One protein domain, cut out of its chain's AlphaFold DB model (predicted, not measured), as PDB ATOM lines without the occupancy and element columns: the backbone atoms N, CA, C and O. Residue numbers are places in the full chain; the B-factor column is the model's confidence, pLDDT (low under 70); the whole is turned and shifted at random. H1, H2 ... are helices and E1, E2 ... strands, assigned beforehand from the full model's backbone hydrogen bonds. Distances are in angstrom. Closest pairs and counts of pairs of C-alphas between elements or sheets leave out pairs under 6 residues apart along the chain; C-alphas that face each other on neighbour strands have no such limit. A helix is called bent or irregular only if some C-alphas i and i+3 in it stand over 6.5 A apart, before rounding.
ATOM      1  N   LEU A  17     -48.304   2.630 -24.225       83.19
ATOM      2  CA  LEU A  17     -47.382   2.993 -23.146       83.19
ATOM      3  C   LEU A  17     -48.133   3.756 -22.059       83.19
ATOM      4  O   LEU A  17     -48.547   4.899 -22.257       83.19
ATOM      5  N   LYS A  18     -48.200   3.170 -20.865       88.94
ATOM      6  CA  LYS A  18     -48.751   3.824 -19.676       88.94
ATOM      7  C   LYS A  18     -47.630   4.242 -18.744       88.94
ATOM      8  O   LYS A  18     -46.891   3.402 -18.243       88.94
ATOM      9  N   LEU A  19     -47.517   5.545 -18.500       87.75
ATOM     10  CA  LEU A  19     -46.553   6.114 -17.562       87.75
ATOM     11  C   LEU A  19     -47.265   6.580 -16.291       87.75
ATOM     12  O   LEU A  19     -48.079   7.503 -16.322       87.75
ATOM     13  N   CYS A  20     -46.907   5.981 -15.162       87.50
ATOM     14  CA  CYS A  20     -47.381   6.365 -13.843       87.50
ATOM     15  C   CYS A  20     -46.221   6.929 -13.020       87.50
ATOM     16  O   CYS A  20     -45.244   6.237 -12.734       87.50
ATOM     17  N   LEU A  21     -46.342   8.194 -12.619       83.75
ATOM     18  CA  LEU A  21     -45.364   8.877 -11.777       83.75
ATOM     19  C   LEU A  21     -45.962   9.089 -10.387       83.75
ATOM     20  O   LEU A  21     -46.998   9.734 -10.244       83.75
ATOM     21  N   ARG A  22     -45.305   8.549  -9.359       82.88
ATOM     22  CA  ARG A  22     -45.662   8.743  -7.948       82.88
ATOM     23  C   ARG A  22     -44.477   9.337  -7.203       82.88
ATOM     24  O   ARG A  22     -43.626   8.628  -6.667       82.88
ATOM     25  N   THR A  23     -44.383  10.656  -7.222       71.81
ATOM     26  CA  THR A  23     -43.296  11.378  -6.562       71.81
ATOM     27  C   THR A  23     -43.790  12.012  -5.276       71.81
ATOM     28  O   THR A  23     -44.760  12.766  -5.312       71.81
ATOM     29  N   ASP A  24     -43.087  11.773  -4.172       71.81
ATOM     30  CA  ASP A  24     -43.249  12.585  -2.970       71.81
ATOM     31  C   ASP A  24     -42.754  14.002  -3.308       71.81
ATOM     32  O   ASP A  24     -41.568  14.202  -3.594       71.81
ATOM     33  N   HIS A  25     -43.669  14.978  -3.339       65.69
ATOM     34  CA  HIS A  25     -43.367  16.365  -3.729       65.69
ATOM     35  C   HIS A  25     -42.362  17.056  -2.793       65.69
ATOM     36  O   HIS A  25     -41.747  18.046  -3.183       65.69
ATOM     37  N   ASP A  26     -42.145  16.498  -1.601       75.62
ATOM     38  CA  ASP A  26     -41.274  17.055  -0.565       75.62
ATOM     39  C   ASP A  26     -39.804  16.622  -0.693       75.62
ATOM     40  O   ASP A  26     -38.943  17.074   0.064       75.62
ATOM     41  N   LEU A  27     -39.477  15.738  -1.643       72.56
ATOM     42  CA  LEU A  27     -38.111  15.253  -1.810       72.56
ATOM     43  C   LEU A  27     -37.285  16.169  -2.723       72.56
ATOM     44  O   LEU A  27     -37.725  16.515  -3.823       72.56
ATOM     45  N   PRO A  28     -36.028  16.482  -2.354       79.62
ATOM     46  CA  PRO A  28     -35.163  17.296  -3.195       79.62
ATOM     47  C   PRO A  28     -34.891  16.597  -4.536       79.62
ATOM     48  O   PRO A  28     -34.814  15.359  -4.574       79.62
ATOM     49  N   PRO A  29     -34.685  17.353  -5.630       81.81
ATOM     50  CA  PRO A  29     -34.351  16.787  -6.930       81.81
ATOM     51  C   PRO A  29     -33.152  15.836  -6.863       81.81
ATOM     52  O   PRO A  29     -32.220  16.019  -6.076       81.81
ATOM     53  N   LEU A  30     -33.158  14.816  -7.718       82.62
ATOM     54  CA  LEU A  30     -32.028  13.900  -7.836       82.62
ATOM     55  C   LEU A  30     -30.780  14.646  -8.331       82.62
ATOM     56  O   LEU A  30     -30.852  15.541  -9.177       82.62
ATOM     57  N   ARG A  31     -29.608  14.247  -7.824       88.12
ATOM     58  CA  ARG A  31     -28.323  14.773  -8.308       88.12
ATOM     59  C   ARG A  31     -28.160  14.427  -9.786       88.12
ATOM     60  O   ARG A  31     -28.432  13.299 -10.182       88.12
ATOM     61  N   ARG A  32     -27.603  15.354 -10.572       88.75
ATOM     62  CA  ARG A  32     -27.414  15.215 -12.030       88.75
ATOM     63  C   ARG A  32     -26.848  13.858 -12.462       88.75
ATOM     64  O   ARG A  32     -27.358  13.266 -13.404       88.75
ATOM     65  N   VAL A  33     -25.813  13.370 -11.777       89.00
ATOM     66  CA  VAL A  33     -25.175  12.077 -12.087       89.00
ATOM     67  C   VAL A  33     -26.159  10.917 -11.927       89.00
ATOM     68  O   VAL A  33     -26.250  10.071 -12.811       89.00
ATOM     69  N   LEU A  34     -26.937  10.912 -10.843       86.06
ATOM     70  CA  LEU A  34     -27.928   9.872 -10.575       86.06
ATOM     71  C   LEU A  34     -29.097   9.950 -11.563       86.06
ATOM     72  O   LEU A  34     -29.526   8.922 -12.071       86.06
ATOM     73  N   SER A  35     -29.555  11.156 -11.906       87.31
ATOM     74  CA  SER A  35     -30.589  11.350 -12.930       87.31
ATOM     75  C   SER A  35     -30.153  10.802 -14.291       87.31
ATOM     76  O   SER A  35     -30.924  10.121 -14.959       87.31
ATOM     77  N   LEU A  36     -28.903  11.054 -14.700       90.06
ATOM     78  CA  LEU A  36     -28.356  10.523 -15.952       90.06
ATOM     79  C   LEU A  36     -28.231   8.996 -15.921       90.06
ATOM     80  O   LEU A  36     -28.578   8.340 -16.904       90.06
ATOM     81  N   ALA A  37     -27.764   8.436 -14.803       88.19
ATOM     82  CA  ALA A  37     -27.641   6.994 -14.629       88.19
ATOM     83  C   ALA A  37     -29.011   6.299 -14.696       88.19
ATOM     84  O   ALA A  37     -29.162   5.325 -15.430       88.19
ATOM     85  N   LEU A  38     -30.029   6.853 -14.027       87.50
ATOM     86  CA  LEU A  38     -31.402   6.346 -14.075       87.50
ATOM     87  C   LEU A  38     -32.021   6.472 -15.469       87.50
ATOM     88  O   LEU A  38     -32.656   5.529 -15.931       87.50
ATOM     89  N   CYS A  39     -31.792   7.585 -16.176       87.44
ATOM     90  CA  CYS A  39     -32.239   7.729 -17.563       87.44
ATOM     91  C   CYS A  39     -31.630   6.653 -18.471       87.44
ATOM     92  O   CYS A  39     -32.347   6.054 -19.269       87.44
ATOM     93  N   ARG A  40     -30.324   6.380 -18.348       87.88
ATOM     94  CA  ARG A  40     -29.662   5.317 -19.122       87.88
ATOM     95  C   ARG A  40     -30.186   3.935 -18.759       87.88
ATOM     96  O   ARG A  40     -30.506   3.162 -19.656       87.88
ATOM     97  N   PHE A  41     -30.326   3.658 -17.467       88.19
ATOM     98  CA  PHE A  41     -30.888   2.405 -16.977       88.19
ATOM     99  C   PHE A  41     -32.303   2.164 -17.520       88.19
ATOM    100  O   PHE A  41     -32.613   1.069 -17.986       88.19
ATOM    101  N   PHE A  42     -33.149   3.196 -17.519       87.25
ATOM    102  CA  PHE A  42     -34.509   3.127 -18.046       87.25
ATOM    103  C   PHE A  42     -34.530   2.884 -19.558       87.25
ATOM    104  O   PHE A  42     -35.230   1.986 -20.012       87.25
ATOM    105  N   GLN A  43     -33.726   3.621 -20.331       85.75
ATOM    106  CA  GLN A  43     -33.617   3.433 -21.784       85.75
ATOM    107  C   GLN A  43     -33.222   2.001 -22.155       85.75
ATOM    108  O   GLN A  43     -33.807   1.407 -23.056       85.75
ATOM    109  N   GLU A  44     -32.247   1.438 -21.449       84.62
ATOM    110  CA  GLU A  44     -31.790   0.072 -21.698       84.62
ATOM    111  C   GLU A  44     -32.853  -0.944 -21.303       84.62
ATOM    112  O   GLU A  44     -33.190  -1.819 -22.095       84.62
ATOM    113  N   SER A  45     -33.468  -0.771 -20.135       82.44
ATOM    114  CA  SER A  45     -34.557  -1.639 -19.685       82.44
ATOM    115  C   SER A  45     -35.733  -1.658 -20.674       82.44
ATOM    116  O   SER A  45     -36.273  -2.721 -20.976       82.44
ATOM    117  N   LEU A  46     -36.080  -0.497 -21.238       80.50
ATOM    118  CA  LEU A  46     -37.094  -0.369 -22.285       80.50
ATOM    119  C   LEU A  46     -36.692  -1.026 -23.601       80.50
ATOM    120  O   LEU A  46     -37.569  -1.466 -24.332       80.50
ATOM    121  N   SER A  47     -35.403  -1.083 -23.927       79.06
ATOM    122  CA  SER A  47     -34.954  -1.751 -25.149       79.06
ATOM    123  C   SER A  47     -35.132  -3.268 -25.067       79.06
ATOM    124  O   SER A  47     -35.443  -3.893 -26.072       79.06
ATOM    125  N   PHE A  48     -35.033  -3.865 -23.876       73.94
ATOM    126  CA  PHE A  48     -35.133  -5.319 -23.720       73.94
ATOM    127  C   PHE A  48     -36.563  -5.852 -23.835       73.94
ATOM    128  O   PHE A  48     -36.788  -6.887 -24.458       73.94
ATOM    129  N   LEU A  49     -37.550  -5.150 -23.273       71.19
ATOM    130  CA  LEU A  49     -38.923  -5.664 -23.189       71.19
ATOM    131  C   LEU A  49     -39.572  -5.932 -24.565       71.19
ATOM    132  O   LEU A  49     -40.119  -7.021 -24.743       71.19
ATOM    133  N   PRO A  50     -39.473  -5.042 -25.571       66.44
ATOM    134  CA  PRO A  50     -40.005  -5.291 -26.911       66.44
ATOM    135  C   PRO A  50     -39.228  -6.358 -27.686       66.44
ATOM    136  O   PRO A  50     -39.756  -6.924 -28.643       66.44
ATOM    137  N   HIS A  51     -37.968  -6.628 -27.327       67.56
ATOM    138  CA  HIS A  51     -37.185  -7.687 -27.963       67.56
ATOM    139  C   HIS A  51     -37.603  -9.074 -27.472       67.56
ATOM    140  O   HIS A  51     -37.703  -9.980 -28.294       67.56
ATOM    141  N   GLU A  52     -37.947  -9.204 -26.191       67.88
ATOM    142  CA  GLU A  52     -38.264 -10.486 -25.544       67.88
ATOM    143  C   GLU A  52     -39.772 -10.804 -25.478       67.88
ATOM    144  O   GLU A  52     -40.167 -11.944 -25.225       67.88
ATOM    145  N   THR A  53     -40.646  -9.817 -25.708       69.38
ATOM    146  CA  THR A  53     -42.106  -9.976 -25.571       69.38
ATOM    147  C   THR A  53     -42.855  -9.504 -26.819       69.38
ATOM    148  O   THR A  53     -42.410  -8.583 -27.505       69.38
ATOM    149  N   ASN A  54     -44.002 -10.125 -27.120       73.62
ATOM    150  CA  ASN A  54     -45.008  -9.578 -28.042       73.62
ATOM    151  C   ASN A  54     -46.019  -8.735 -27.250       73.62
ATOM    152  O   ASN A  54     -47.230  -8.888 -27.400       73.62
ATOM    153  N   ALA A  55     -45.525  -7.908 -26.327       75.75
ATOM    154  CA  ALA A  55     -46.393  -7.088 -25.501       75.75
ATOM    155  C   ALA A  55     -47.168  -6.088 -26.362       75.75
ATOM    156  O   ALA A  55     -46.595  -5.411 -27.214       75.75
ATOM    157  N   SER A  56     -48.471  -6.005 -26.116       80.69
ATOM    158  CA  SER A  56     -49.350  -4.986 -26.691       80.69
ATOM    159  C   SER A  56     -49.406  -3.737 -25.814       80.69
ATOM    160  O   SER A  56     -49.738  -2.659 -26.299       80.69
ATOM    161  N   GLU A  57     -49.041  -3.862 -24.537       85.50
ATOM    162  CA  GLU A  57     -49.017  -2.772 -23.571       85.50
ATOM    163  C   GLU A  57     -47.740  -2.833 -22.722       85.50
ATOM    164  O   GLU A  57     -47.273  -3.893 -22.308       85.50
ATOM    165  N   LEU A  58     -47.175  -1.667 -22.431       86.44
ATOM    166  CA  LEU A  58     -46.071  -1.482 -21.510       86.44
ATOM    167  C   LEU A  58     -46.479  -0.492 -20.420       86.44
ATOM    168  O   LEU A  58     -46.755   0.678 -20.682       86.44
ATOM    169  N   ILE A  59     -46.457  -0.957 -19.177       89.00
ATOM    170  CA  ILE A  59     -46.720  -0.139 -17.997       89.00
ATOM    171  C   ILE A  59     -45.384   0.206 -17.342       89.00
ATOM    172  O   ILE A  59     -44.603  -0.671 -16.968       89.00
ATOM    173  N   VAL A  60     -45.130   1.502 -17.199       89.88
ATOM    174  CA  VAL A  60     -43.971   2.070 -16.516       89.88
ATOM    175  C   VAL A  60     -44.453   2.778 -15.264       89.88
ATOM    176  O   VAL A  60     -45.163   3.779 -15.341       89.88
ATOM    177  N   GLU A  61     -44.009   2.306 -14.108       91.38
ATOM    178  CA  GLU A  61     -44.276   2.953 -12.830       91.38
ATOM    179  C   GLU A  61     -42.957   3.443 -12.240       91.38
ATOM    180  O   GLU A  61     -42.049   2.657 -11.971       91.38
ATOM    181  N   ALA A  62     -42.846   4.752 -12.033       88.50
ATOM    182  CA  ALA A  62     -41.727   5.347 -11.322       88.50
ATOM    183  C   ALA A  62     -42.243   5.971 -10.031       88.50
ATOM    184  O   ALA A  62     -43.108   6.851 -10.047       88.50
ATOM    185  N   GLN A  63     -41.694   5.521  -8.911       90.19
ATOM    186  CA  GLN A  63     -42.059   6.020  -7.597       90.19
ATOM    187  C   GLN A  63     -40.827   6.326  -6.755       90.19
ATOM    188  O   GLN A  63     -39.765   5.731  -6.948       90.19
ATOM    189  N   ARG A  64     -40.961   7.270  -5.821       87.44
ATOM    190  CA  ARG A  64     -39.864   7.625  -4.916       87.44
ATOM    191  C   ARG A  64     -40.276   7.669  -3.440       87.44
ATOM    192  O   ARG A  64     -40.092   8.711  -2.817       87.44
ATOM    193  N   PRO A  65     -40.819   6.578  -2.875       86.06
ATOM    194  CA  PRO A  65     -41.203   6.557  -1.470       86.06
ATOM    195  C   PRO A  65     -39.975   6.720  -0.571       86.06
ATOM    196  O   PRO A  65     -38.968   6.031  -0.751       86.06
ATOM    197  N   MET A  66     -40.055   7.619   0.413       83.31
ATOM    198  CA  MET A  66     -39.028   7.774   1.460       83.31
ATOM    199  C   MET A  66     -37.600   7.968   0.908       83.31
ATOM    200  O   MET A  66     -36.615   7.504   1.481       83.31
ATOM    201  N   GLY A  67     -37.470   8.632  -0.243       80.88
ATOM    202  CA  GLY A  67     -36.176   8.890  -0.878       80.88
ATOM    203  C   GLY A  67     -35.637   7.754  -1.751       80.88
ATOM    204  O   GLY A  67     -34.722   8.012  -2.539       80.88
ATOM    205  N   GLN A  68     -36.215   6.553  -1.695       85.12
ATOM    206  CA  GLN A  68     -35.809   5.413  -2.512       85.12
ATOM    207  C   GLN A  68     -36.489   5.456  -3.879       85.12
ATOM    208  O   GLN A  68     -37.709   5.419  -3.964       85.12
ATOM    209  N   PHE A  69     -35.710   5.487  -4.961       86.94
ATOM    210  CA  PHE A  69     -36.257   5.395  -6.315       86.94
ATOM    211  C   PHE A  69     -36.585   3.938  -6.661       86.94
ATOM    212  O   PHE A  69     -35.722   3.064  -6.561       86.94
ATOM    213  N   ILE A  70     -37.822   3.685  -7.073       89.38
ATOM    214  CA  ILE A  70     -38.308   2.376  -7.500       89.38
ATOM    215  C   ILE A  70     -38.885   2.540  -8.903       89.38
ATOM    216  O   ILE A  70     -39.764   3.373  -9.130       89.38
ATOM    217  N   LEU A  71     -38.374   1.735  -9.829       89.50
ATOM    218  CA  LEU A  71     -38.826   1.664 -11.210       89.50
ATOM    219  C   LEU A  71     -39.380   0.264 -11.460       89.50
ATOM    220  O   LEU A  71     -38.643  -0.715 -11.344       89.50
ATOM    221  N   THR A  72     -40.652   0.187 -11.826       89.50
ATOM    222  CA  THR A  72     -41.313  -1.048 -12.245       89.50
ATOM    223  C   THR A  72     -41.630  -0.938 -13.725       89.50
ATOM    224  O   THR A  72     -42.247   0.031 -14.164       89.50
ATOM    225  N   LEU A  73     -41.211  -1.937 -14.498       87.81
ATOM    226  CA  LEU A  73     -41.551  -2.061 -15.909       87.81
ATOM    227  C   LEU A  73     -42.306  -3.364 -16.093       87.81
ATOM    228  O   LEU A  73     -41.811  -4.422 -15.706       87.81
ATOM    229  N   ARG A  74     -43.500  -3.286 -16.671       86.06
ATOM    230  CA  ARG A  74     -44.352  -4.445 -16.905       86.06
ATOM    231  C   ARG A  74     -44.785  -4.468 -18.358       86.06
ATOM    232  O   ARG A  74     -45.529  -3.602 -18.798       86.06
ATOM    233  N   ALA A  75     -44.307  -5.471 -19.076       83.69
ATOM    234  CA  ALA A  75     -44.782  -5.791 -20.408       83.69
ATOM    235  C   ALA A  75     -46.033  -6.674 -20.272       83.69
ATOM    236  O   ALA A  75     -45.960  -7.764 -19.708       83.69
ATOM    237  N   CYS A  76     -47.172  -6.178 -20.742       81.38
ATOM    238  CA  CYS A  76     -48.457  -6.862 -20.753       81.38
ATOM    239  C   CYS A  76     -48.752  -7.341 -22.181       81.38
ATOM    240  O   CYS A  76     -48.687  -6.576 -23.145       81.38
ATOM    241  N   GLY A  77     -49.084  -8.616 -22.331       73.44
ATOM    242  CA  GLY A  77     -49.420  -9.206 -23.619       73.44
ATOM    243  C   GLY A  77     -49.772 -10.676 -23.468       73.44
ATOM    244  O   GLY A  77     -49.553 -11.264 -22.411       73.44
ATOM    245  N   ASN A  78     -50.321 -11.251 -24.534       63.38
ATOM    246  CA  ASN A  78     -50.785 -12.637 -24.509       63.38
ATOM    247  C   ASN A  78     -49.651 -13.645 -24.736       63.38
ATOM    248  O   ASN A  78     -49.780 -14.779 -24.293       63.38
ATOM    249  N   ASP A  79     -48.532 -13.226 -25.346       62.09
ATOM    250  CA  ASP A  79     -47.465 -14.139 -25.756       62.09
ATOM    251  C   ASP A  79     -46.058 -13.603 -25.447       62.09
ATOM    252  O   ASP A  79     -45.667 -12.487 -25.815       62.09
ATOM    253  N   LEU A  80     -45.244 -14.452 -24.824       62.28
ATOM    254  CA  LEU A  80     -43.792 -14.302 -24.808       62.28
ATOM    255  C   LEU A  80     -43.235 -14.739 -26.168       62.28
ATOM    256  O   LEU A  80     -43.709 -15.717 -26.750       62.28
ATOM    257  N   LYS A  81     -42.214 -14.047 -26.693       65.25
ATOM    258  CA  LYS A  81     -41.587 -14.481 -27.948       65.25
ATOM    259  C   LYS A  81     -40.871 -15.806 -27.704       65.25
ATOM    260  O   LYS A  81     -39.933 -15.872 -26.917       65.25
ATOM    261  N   SER A  82     -41.327 -16.869 -28.361       50.62
ATOM    262  CA  SER A  82     -40.649 -18.166 -28.339       50.62
ATOM    263  C   SER A  82     -39.416 -18.143 -29.259       50.62
ATOM    264  O   SER A  82     -39.520 -17.634 -30.376       50.62
ATOM    265  N   PRO A  83     -38.267 -18.720 -28.858       53.94
ATOM    266  CA  PRO A  83     -37.986 -19.290 -27.545       53.94
ATOM    267  C   PRO A  83     -37.686 -18.178 -26.535       53.94
ATOM    268  O   PRO A  83     -36.724 -17.431 -26.706       53.94
ATOM    269  N   TRP A  84     -38.475 -18.103 -25.461       50.47
ATOM    270  CA  TRP A  84     -38.262 -17.105 -24.417       50.47
ATOM    271  C   TRP A  84     -36.998 -17.474 -23.647       50.47
ATOM    272  O   TRP A  84     -37.000 -18.386 -22.817       50.47
ATOM    273  N   ARG A  85     -35.883 -16.818 -23.968       51.84
ATOM    274  CA  ARG A  85     -34.615 -17.007 -23.269       51.84
ATOM    275  C   ARG A  85     -34.419 -15.881 -22.274       51.84
ATOM    276  O   ARG A  85     -33.420 -15.173 -22.328       51.84
ATOM    277  N   LEU A  86     -35.276 -15.831 -21.254       51.09
ATOM    278  CA  LEU A  86     -34.856 -15.279 -19.965       51.09
ATOM    279  C   LEU A  86     -33.921 -16.291 -19.276       51.09
ATOM    280  O   LEU A  86     -34.134 -16.719 -18.146       51.09
ATOM    281  N   ASP A  87     -32.903 -16.751 -20.009       47.22
ATOM    282  CA  ASP A  87     -31.801 -17.490 -19.427       47.22
ATOM    283  C   ASP A  87     -31.203 -16.541 -18.390       47.22
ATOM    284  O   ASP A  87     -30.841 -15.408 -18.702       47.22
ATOM    285  N   VAL A  88     -31.137 -16.965 -17.133       47.09
ATOM    286  CA  VAL A  88     -30.551 -16.175 -16.037       47.09
ATOM    287  C   VAL A  88     -29.057 -15.898 -16.315       47.09
ATOM    288  O   VAL A  88     -28.427 -15.084 -15.649       47.09
ATOM    289  N   ARG A  89     -28.495 -16.560 -17.338       47.91
ATOM    290  CA  ARG A  89     -27.158 -16.350 -17.906       47.91
ATOM    291  C   ARG A  89     -27.127 -15.484 -19.167       47.91
ATOM    292  O   ARG A  89     -26.047 -15.279 -19.716       47.91
ATOM    293  N   SER A  90     -28.268 -15.013 -19.658       52.47
ATOM    294  CA  SER A  90     -28.297 -14.051 -20.758       52.47
ATOM    295  C   SER A  90     -27.672 -12.734 -20.279       52.47
ATOM    296  O   SER A  90     -27.832 -12.325 -19.128       52.47
ATOM    297  N   GLU A  91     -26.885 -12.091 -21.136       59.00
ATOM    298  CA  GLU A  91     -26.192 -10.839 -20.803       59.00
ATOM    299  C   GLU A  91     -27.134  -9.702 -20.341       59.00
ATOM    300  O   GLU A  91     -26.747  -8.965 -19.431       59.00
ATOM    301  N   PRO A  92     -28.369  -9.541 -20.869       65.12
ATOM    302  CA  PRO A  92     -29.210  -8.387 -20.544       65.12
ATOM    303  C   PRO A  92     -29.633  -8.247 -19.073       65.12
ATOM    304  O   PRO A  92     -29.415  -7.169 -18.508       65.12
ATOM    305  N   PRO A  93     -30.183  -9.282 -18.396       69.44
ATOM    306  CA  PRO A  93     -30.524  -9.178 -16.977       69.44
ATOM    307  C   PRO A  93     -29.293  -8.938 -16.096       69.44
ATOM    308  O   PRO A  93     -29.366  -8.161 -15.147       69.44
ATOM    309  N   LEU A  94     -28.147  -9.537 -16.444       72.44
ATOM    310  CA  LEU A  94     -26.882  -9.363 -15.721       72.44
ATOM    311  C   LEU A  94     -26.317  -7.942 -15.876       72.44
ATOM    312  O   LEU A  94     -25.814  -7.367 -14.911       72.44
ATOM    313  N   ILE A  95     -26.425  -7.347 -17.068       80.69
ATOM    314  CA  ILE A  95     -26.003  -5.965 -17.332       80.69
ATOM    315  C   ILE A  95     -26.875  -4.979 -16.551       80.69
ATOM    316  O   ILE A  95     -26.344  -4.050 -15.932       80.69
ATOM    317  N   LEU A  96     -28.197  -5.175 -16.548       83.12
ATOM    318  CA  LEU A  96     -29.102  -4.350 -15.750       83.12
ATOM    319  C   LEU A  96     -28.806  -4.502 -14.257       83.12
ATOM    320  O   LEU A  96     -28.673  -3.499 -13.559       83.12
ATOM    321  N   GLU A  97     -28.604  -5.724 -13.770       86.69
ATOM    322  CA  GLU A  97     -28.265  -5.949 -12.366       86.69
ATOM    323  C   GLU A  97     -26.954  -5.268 -11.974       86.69
ATOM    324  O   GLU A  97     -26.893  -4.563 -10.962       86.69
ATOM    325  N   HIS A  98     -25.915  -5.405 -12.796       86.00
ATOM    326  CA  HIS A  98     -24.644  -4.730 -12.571       86.00
ATOM    327  C   HIS A  98     -24.815  -3.204 -12.502       86.00
ATOM    328  O   HIS A  98     -24.311  -2.559 -11.582       86.00
ATOM    329  N   ARG A  99     -25.584  -2.613 -13.424       86.75
ATOM    330  CA  ARG A  99     -25.856  -1.167 -13.446       86.75
ATOM    331  C   ARG A  99     -26.686  -0.706 -12.255       86.75
ATOM    332  O   ARG A  99     -26.397   0.353 -11.698       86.75
ATOM    333  N   ALA A 100     -27.666  -1.497 -11.826       89.38
ATOM    334  CA  ALA A 100     -28.425  -1.221 -10.613       89.38
ATOM    335  C   ALA A 100     -27.493  -1.179  -9.392       89.38
ATOM    336  O   ALA A 100     -27.558  -0.230  -8.613       89.38
ATOM    337  N   ARG A 101     -26.561  -2.136  -9.278       90.62
ATOM    338  CA  ARG A 101     -25.561  -2.173  -8.199       90.62
ATOM    339  C   ARG A 101     -24.610  -0.975  -8.228       90.62
ATOM    340  O   ARG A 101     -24.321  -0.427  -7.168       90.62
ATOM    341  N   LEU A 102     -24.171  -0.514  -9.405       89.25
ATOM    342  CA  LEU A 102     -23.347   0.702  -9.535       89.25
ATOM    343  C   LEU A 102     -24.059   1.963  -9.014       89.25
ATOM    344  O   LEU A 102     -23.405   2.896  -8.557       89.25
ATOM    345  N   MET A 103     -25.394   1.985  -9.049       89.50
ATOM    346  CA  MET A 103     -26.214   3.056  -8.472       89.50
ATOM    347  C   MET A 103     -26.558   2.828  -6.987       89.50
ATOM    348  O   MET A 103     -27.315   3.610  -6.417       89.50
ATOM    349  N   GLY A 104     -26.035   1.772  -6.355       89.44
ATOM    350  CA  GLY A 104     -26.383   1.378  -4.984       89.44
ATOM    351  C   GLY A 104     -27.766   0.728  -4.851       89.44
ATOM    352  O   GLY A 104     -28.311   0.660  -3.753       89.44
TER     353      GLY A 104
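This is residues 17 to 104 of the 115 residues of an uncharacterized protein of Hydrogenophaga sp. Root209 (UniProt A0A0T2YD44). A small three-stranded sheet has one long helix, H1, over one of its faces, running along the strands and chiefly over the edge strand E3; no named helix is on the other face. A shorter helix, H2, packs on H1 and runs back the opposite way, off the sheet, after a long loop from E3. The 88 printed residues hold, in chain order, E1, H1, E2, E3 and H2; the class is mixed, helices and strands, and the sheet, in the order E1, E2, E3, is mixed as well. The whole is only just compact, close to loose, with a radius of gyration of the C-alphas of 14.5 A, and elongated, spanning 44 by 26 by 18 A.

In the sheet, E1 is residues 17 to 22, 16.3 A long, with C-alpha 17 at (-47.382, 2.993, -23.146). E2 is residues 57 to 63, 19.5 A, and E3 is residues 70 to 76, 19.1 A. H1 is residues 32 to 52, 31.0 A, with C-alpha 32 at (-27.414, 15.215, -12.030); it is neither bent nor irregular, but only just: C-alphas 47 and 50 are 6.4 A apart. H2 is residues 91 to 102, 16.4 A, ending with C-alpha 102 at (-23.347, 0.702, -9.535).

E1 and E2 are parallel neighbours at 14 degrees, with N 20 and O 60 within hydrogen-bond range at 2.8 A. E2, the inner strand, and E3 form an antiparallel hairpin at 169 degrees, with N 59 and O 74 at 2.8 A and N 72 and O 61 at 2.8 A. H1 is on the sheet at a height of 9.8 A, in two layers, helix on one face of a sheet. It lies over E3 and, only just, not over E2, on which 2 of its C-alphas fall. On the local plane it stands at 17 degrees to E3, along the strands; the closest C-alphas, of Leu 49 and Ala 75, are 6.5 A apart. E1, H1 and E2 make a strand-helix-strand unit, two parallel neighbour strands joined through a helix, with a left-handed crossover. H1 touches H2 with residues 41 to 48 alone, at a shallow tilt of 17 degrees, opposite ways; the closest C-alphas, of Phe 41 and Leu 96, are 7.1 A apart. H2 is not on the sheet and is apart from E1 and E2. In H2 every O i to N i+4 pair is within hydrogen-bond range, in H1 14 of 17.

The two C-alphas farthest apart, of Asp 26 and Pro 83, are 45.4 A apart. The printed part has no cut. The link from E3 to H2, residues 77 to 90, is long, and that from H1 to E2 is tight. Mean pLDDT of the printed part is 78.2; residue 25, residues 50 to 53 and residues 78 to 93 are under 70.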